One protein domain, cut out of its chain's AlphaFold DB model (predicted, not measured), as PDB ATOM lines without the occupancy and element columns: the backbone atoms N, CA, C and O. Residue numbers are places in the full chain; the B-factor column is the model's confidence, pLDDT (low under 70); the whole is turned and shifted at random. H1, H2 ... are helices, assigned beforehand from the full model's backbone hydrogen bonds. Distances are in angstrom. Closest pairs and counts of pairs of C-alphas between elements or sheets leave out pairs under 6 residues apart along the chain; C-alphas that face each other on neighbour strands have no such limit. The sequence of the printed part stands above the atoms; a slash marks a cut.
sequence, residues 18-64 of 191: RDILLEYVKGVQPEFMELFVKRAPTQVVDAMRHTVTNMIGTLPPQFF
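AT A GLANCE: This is residues 18 to 64 of the 191 residues of an uncharacterized protein of Hordeum vulgare subsp. vulgare (UniProt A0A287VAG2). Three helices follow one another round an open, C-shaped path with an empty middle: H1 lies at one end, H2, like H1 of 10 residues, leads away from it, and the longest, H3, of 16 residues, folds back across from H1. Contacts are few, and the last residue of H3, Gly 57, and the curved tail after it stick out, with residues 57 to 63 standing free. The printed part has 47 residues with three named helices in the order H1, H2, H3, and no named strand; its class is all helix. The whole is loose, with a radius of gyration of the C-alphas of 13.1 A, and only just elongated, with spans of 36 by 24 by 16 A.

HOW THE PARTS SIT: H1, residues 18 to 27, is joined by a tight link to H2, residues 30 to 39, yet the two are apart. A second tight link leads to H3, residues 42 to 57. H2 and H3 are close but not clearly touching, with 1 pair of C-alphas within 8 A, those of Val 37 and Val 45, 6.5 A apart. They run opposite ways at a steep tilt of 43 degrees. H1 and H3 are apart. Every O i to N i+4 pair is within hydrogen-bond range in H1 and H3, and 5 of 6 are in H2.

IN THESE COORDINATES: H1 begins at C-alpha 18 (177.275, 172.074, 199.133) and measures 14.0 A from first to last C-alpha. H2 measures 14.8 A and begins at C-alpha 30 (161.715, 185.901, 195.696). H3, 16 residues and 22.1 A, ends at C-alpha 57 (179.459, 193.387, 206.834).

THE WHOLE: The two C-alphas farthest apart are those of Arg 39 and Gln 62, 36.6 A. The printed part has no cut and no long link between its helices. The mean pLDDT of the printed part is 79.0; residues 57, 59 to 61 and 64 are under 70.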
ATOM      1  N   ARG A  18     176.980 170.749 199.693       78.31
ATOM      2  CA  ARG A  18     177.275 172.074 199.133       78.31
ATOM      3  C   ARG A  18     176.547 172.336 197.812       78.31
ATOM      4  O   ARG A  18     175.944 173.391 197.679       78.31
ATOM      5  N   ASP A  19     176.557 171.383 196.887       82.25
ATOM      6  CA  ASP A  19     175.924 171.524 195.571       82.25
ATOM      7  C   ASP A  19     174.399 171.555 195.687       82.25
ATOM      8  O   ASP A  19     173.748 172.358 195.025       82.25
ATOM      9  N   ILE A  20     173.839 170.757 196.602       83.69
ATOM     10  CA  ILE A  20     172.402 170.765 196.917       83.69
ATOM     11  C   ILE A  20     171.983 172.129 197.481       83.69
ATOM     12  O   ILE A  20     170.971 172.694 197.072       83.69
ATOM     13  N   LEU A  21     172.768 172.680 198.412       81.19
ATOM     14  CA  LEU A  21     172.488 173.991 198.999       81.19
ATOM     15  C   LEU A  21     172.662 175.120 197.975       81.19
ATOM     16  O   LEU A  21     171.877 176.060 197.973       81.19
ATOM     17  N   LEU A  22     173.649 175.023 197.084       79.25
ATOM     18  CA  LEU A  22     173.853 175.981 195.998       79.25
ATOM     19  C   LEU A  22     172.707 175.956 194.982       79.25
ATOM     20  O   LEU A  22     172.262 177.017 194.550       79.25
ATOM     21  N   GLU A  23     172.221 174.773 194.612       82.88
ATOM     22  CA  GLU A  23     171.052 174.601 193.744       82.88
ATOM     23  C   GLU A  23     169.798 175.191 194.396       82.88
ATOM     24  O   GLU A  23     169.061 175.935 193.753       82.88
ATOM     25  N   TYR A  24     169.619 174.952 195.697       78.75
ATOM     26  CA  TYR A  24     168.529 175.540 196.466       78.75
ATOM     27  C   TYR A  24     168.607 177.071 196.487       78.75
ATOM     28  O   TYR A  24     167.648 177.722 196.091       78.75
ATOM     29  N   VAL A  25     169.752 177.658 196.859       80.25
ATOM     30  CA  VAL A  25     169.941 179.123 196.910       80.25
ATOM     31  C   VAL A  25     169.716 179.774 195.544       80.25
ATOM     32  O   VAL A  25     169.109 180.839 195.474       80.25
ATOM     33  N   LYS A  26     170.165 179.139 194.456       76.62
ATOM     34  CA  LYS A  26     169.944 179.631 193.086       76.62
ATOM     35  C   LYS A  26     168.491 179.487 192.621       76.62
ATOM     36  O   LYS A  26     168.059 180.266 191.779       76.62
ATOM     37  N   GLY A  27     167.766 178.490 193.130       76.31
ATOM     38  CA  GLY A  27     166.382 178.191 192.758       76.31
ATOM     39  C   GLY A  27     165.317 178.852 193.638       76.31
ATOM     40  O   GLY A  27     164.136 178.782 193.299       76.31
ATOM     41  N   VAL A  28     165.689 179.478 194.762       77.56
ATOM     42  CA  VAL A  28     164.724 180.175 195.624       77.56
ATOM     43  C   VAL A  28     164.148 181.378 194.877       77.56
ATOM     44  O   VAL A  28     164.839 182.363 194.621       77.56
ATOM     45  N   GLN A  29     162.855 181.309 194.564       73.44
ATOM     46  CA  GLN A  29     162.116 182.441 194.010       73.44
ATOM     47  C   GLN A  29     161.857 183.505 195.091       73.44
ATOM     48  O   GLN A  29     161.576 183.151 196.244       73.44
ATOM     49  N   PRO A  30     161.897 184.804 194.741       70.38
ATOM     50  CA  PRO A  30     161.715 185.901 195.696       70.38
ATOM     51  C   PRO A  30     160.358 185.864 196.419       70.38
ATOM     52  O   PRO A  30     160.256 186.313 197.559       70.38
ATOM     53  N   GLU A  31     159.337 185.246 195.822       75.50
ATOM     54  CA  GLU A  31     158.000 185.066 196.410       75.50
ATOM     55  C   GLU A  31     158.019 184.256 197.719       75.50
ATOM     56  O   GLU A  31     157.241 184.518 198.640       75.50
ATOM     57  N   PHE A  32     158.948 183.302 197.858       71.75
ATOM     58  CA  PHE A  32     159.094 182.522 199.091       71.75
ATOM     59  C   PHE A  32     159.643 183.357 200.247       71.75
ATOM     60  O   PHE A  32     159.337 183.069 201.405       71.75
ATOM     61  N   MET A  33     160.400 184.417 199.950       71.94
ATOM     62  CA  MET A  33     160.893 185.344 200.966       71.94
ATOM     63  C   MET A  33     159.736 186.127 201.593       71.94
ATOM     64  O   MET A  33     159.677 186.275 202.813       71.94
ATOM     65  N   GLU A  34     158.764 186.566 200.788       76.19
ATOM     66  CA  GLU A  34     157.571 187.253 201.299       76.19
ATOM     67  C   GLU A  34     156.685 186.332 202.140       76.19
ATOM     68  O   GLU A  34     156.166 186.740 203.182       76.19
ATOM     69  N   LEU A  35     156.530 185.073 201.717       78.81
ATOM     70  CA  LEU A  35     155.796 184.064 202.481       78.81
ATOM     71  C   LEU A  35     156.485 183.746 203.812       78.81
ATOM     72  O   LEU A  35     155.802 183.585 204.824       78.81
ATOM     73  N   PHE A  36     157.819 183.703 203.833       80.06
ATOM     74  CA  PHE A  36     158.593 183.523 205.058       80.06
ATOM     75  C   PHE A  36     158.391 184.694 206.023       80.06
ATOM     76  O   PHE A  36     158.041 184.472 207.179       80.06
ATOM     77  N   VAL A  37     158.502 185.936 205.543       81.25
ATOM     78  CA  VAL A  37     158.282 187.137 206.370       81.25
ATOM     79  C   VAL A  37     156.849 187.206 206.909       81.25
ATOM     80  O   VAL A  37     156.648 187.628 208.043       81.25
ATOM     81  N   LYS A  38     155.851 186.759 206.135       80.12
ATOM     82  CA  LYS A  38     154.441 186.732 206.567       80.12
ATOM     83  C   LYS A  38     154.115 185.618 207.564       80.12
ATOM     84  O   LYS A  38     153.150 185.757 208.311       80.12
ATOM     85  N   ARG A  39     154.846 184.496 207.546       82.06
ATOM     86  CA  ARG A  39     154.491 183.282 208.305       82.06
ATOM     87  C   ARG A  39     155.420 182.980 209.478       82.06
ATOM     88  O   ARG A  39     155.012 182.261 210.389       82.06
ATOM     89  N   ALA A  40     156.643 183.498 209.467       83.44
ATOM     90  CA  ALA A  40     157.592 183.334 210.558       83.44
ATOM     91  C   ALA A  40     157.328 184.342 211.698       83.44
ATOM     92  O   ALA A  40     156.854 185.452 211.448       83.44
ATOM     93  N   PRO A  41     157.665 183.996 212.954       88.81
ATOM     94  CA  PRO A  41     157.659 184.954 214.055       88.81
ATOM     95  C   PRO A  41     158.632 186.108 213.788       88.81
ATOM     96  O   PRO A  41     159.759 185.879 213.341       88.81
ATOM     97  N   THR A  42     158.236 187.336 214.127       84.00
ATOM     98  CA  THR A  42     159.036 188.560 213.904       84.00
ATOM     99  C   THR A  42     160.447 188.457 214.483       84.00
ATOM    100  O   THR A  42     161.417 188.789 213.811       84.00
ATOM    101  N   GLN A  43     160.580 187.869 215.674       87.38
ATOM    102  CA  GLN A  43     161.866 187.671 216.344       87.38
ATOM    103  C   GLN A  43     162.849 186.803 215.534       87.38
ATOM    104  O   GLN A  43     164.055 187.042 215.561       87.38
ATOM    105  N   VAL A  44     162.346 185.820 214.777       88.00
ATOM    106  CA  VAL A  44     163.170 184.953 213.917       88.00
ATOM    107  C   VAL A  44     163.580 185.690 212.645       88.00
ATOM    108  O   VAL A  44     164.726 185.581 212.215       88.00
ATOM    109  N   VAL A  45     162.668 186.475 212.064       87.31
ATOM    110  CA  VAL A  45     162.953 187.301 210.880       87.31
ATOM    111  C   VAL A  45     164.040 188.329 211.193       87.31
ATOM    112  O   VAL A  45     164.986 188.475 210.418       87.31
ATOM    113  N   ASP A  46     163.949 188.991 212.345       86.44
ATOM    114  CA  ASP A  46     164.924 189.995 212.767       86.44
ATOM    115  C   ASP A  46     166.284 189.369 213.103       86.44
ATOM    116  O   ASP A  46     167.316 189.872 212.657       86.44
ATOM    117  N   ALA A  47     166.304 188.221 213.792       87.62
ATOM    118  CA  ALA A  47     167.537 187.476 214.050       87.62
ATOM    119  C   ALA A  47     168.221 187.022 212.748       87.62
ATOM    120  O   ALA A  47     169.444 187.116 212.614       87.62
ATOM    121  N   MET A  48     167.443 186.568 211.762       86.25
ATOM    122  CA  MET A  48     167.962 186.137 210.465       86.25
ATOM    123  C   MET A  48     168.496 187.320 209.649       86.25
ATOM    124  O   MET A  48     169.603 187.233 209.115       86.25
ATOM    125  N   ARG A  49     167.774 188.451 209.615       84.00
ATOM    126  CA  ARG A  49     168.251 189.704 209.003       84.00
ATOM    127  C   ARG A  49     169.566 190.151 209.621       84.00
ATOM    128  O   ARG A  49     170.524 190.379 208.893       84.00
ATOM    129  N   HIS A  50     169.628 190.212 210.949       85.19
ATOM    130  CA  HIS A  50     170.829 190.631 211.660       85.19
ATOM    131  C   HIS A  50     172.021 189.709 211.367       85.19
ATOM    132  O   HIS A  50     173.116 190.183 211.083       85.19
ATOM    133  N   THR A  51     171.796 188.393 211.338       85.19
ATOM    134  CA  THR A  51     172.834 187.405 211.011       85.19
ATOM    135  C   THR A  51     173.372 187.592 209.591       85.19
ATOM    136  O   THR A  51     174.585 187.603 209.392       85.19
ATOM    137  N   VAL A  52     172.494 187.795 208.603       82.75
ATOM    138  CA  VAL A  52     172.896 188.027 207.206       82.75
ATOM    139  C   VAL A  52     173.618 189.367 207.052       82.75
ATOM    140  O   VAL A  52     174.658 189.419 206.401       82.75
ATOM    141  N   THR A  53     173.126 190.439 207.679       79.62
ATOM    142  CA  THR A  53     173.789 191.752 207.670       79.62
ATOM    143  C   THR A  53     175.180 191.682 208.293       79.62
ATOM    144  O   THR A  53     176.121 192.217 207.713       79.62
ATOM    145  N   ASN A  54     175.339 190.979 209.417       80.19
ATOM    146  CA  ASN A  54     176.644 190.782 210.047       80.19
ATOM    147  C   ASN A  54     177.582 189.980 209.137       80.19
ATOM    148  O   ASN A  54     178.727 190.377 208.947       80.19
ATOM    149  N   MET A  55     177.095 188.900 208.512       78.88
ATOM    150  CA  MET A  55     177.895 188.124 207.560       78.88
ATOM    151  C   MET A  55     178.346 188.979 206.372       78.88
ATOM    152  O   MET A  55     179.535 188.964 206.065       78.88
ATOM    153  N   ILE A  56     177.447 189.772 205.770       74.12
ATOM    154  CA  ILE A  56     177.756 190.692 204.658       74.12
ATOM    155  C   ILE A  56     178.743 191.790 205.087       74.12
ATOM    156  O   ILE A  56     179.669 192.104 204.344       74.12
ATOM    157  N   GLY A  57     178.581 192.346 206.290       69.19
ATOM    158  CA  GLY A  57     179.459 193.387 206.834       69.19
ATOM    159  C   GLY A  57     180.881 192.910 207.154       69.19
ATOM    160  O   GLY A  57     181.793 193.726 207.216       69.19
ATOM    161  N   THR A  58     181.081 191.599 207.322       72.19
ATOM    162  CA  THR A  58     182.396 190.976 207.586       72.19
ATOM    163  C   THR A  58     183.019 190.289 206.368       72.19
ATOM    164  O   THR A  58     184.007 189.567 206.513       72.19
ATOM    165  N   LEU A  59     182.450 190.459 205.169       67.94
ATOM    166  CA  LEU A  59     182.944 189.756 203.988       67.94
ATOM    167  C   LEU A  59     184.364 190.214 203.622       67.94
ATOM    168  O   LEU A  59     184.588 191.411 203.429       67.94
ATOM    169  N   PRO A  60     185.322 189.279 203.463       69.19
ATOM    170  CA  PRO A  60     186.643 189.609 202.952       69.19
ATOM    171  C   PRO A  60     186.519 190.232 201.549       69.19
ATOM    172  O   PRO A  60     185.983 189.572 200.651       69.19
ATOM    173  N   PRO A  61     187.042 191.452 201.312       69.19
ATOM    174  CA  PRO A  61     186.900 192.148 200.027       69.19
ATOM    175  C   PRO A  61     187.451 191.355 198.833       69.19
ATOM    176  O   PRO A  61     187.001 191.514 197.708       69.19
ATOM    177  N   GLN A  62     188.405 190.457 199.081       73.31
ATOM    178  CA  GLN A  62     189.058 189.624 198.069       73.31
ATOM    179  C   GLN A  62     188.149 188.580 197.395       73.31
ATOM    180  O   GLN A  62     188.500 188.073 196.334       73.31
ATOM    181  N   PHE A  63     186.999 188.242 197.988       72.19
ATOM    182  CA  PHE A  63     186.078 187.231 197.448       72.19
ATOM    183  C   PHE A  63     184.758 187.819 196.931       72.19
ATOM    184  O   PHE A  63     183.904 187.066 196.464       72.19
ATOM    185  N   PHE A  64     184.575 189.141 197.004       69.75
ATOM    186  CA  PHE A  64     183.309 189.798 196.681       69.75
ATOM    187  C   PHE A  64     183.521 191.090 195.896       69.75
ATOM    188  O   PHE A  64     184.369 191.911 196.228       69.75
TER     189      PHE A  64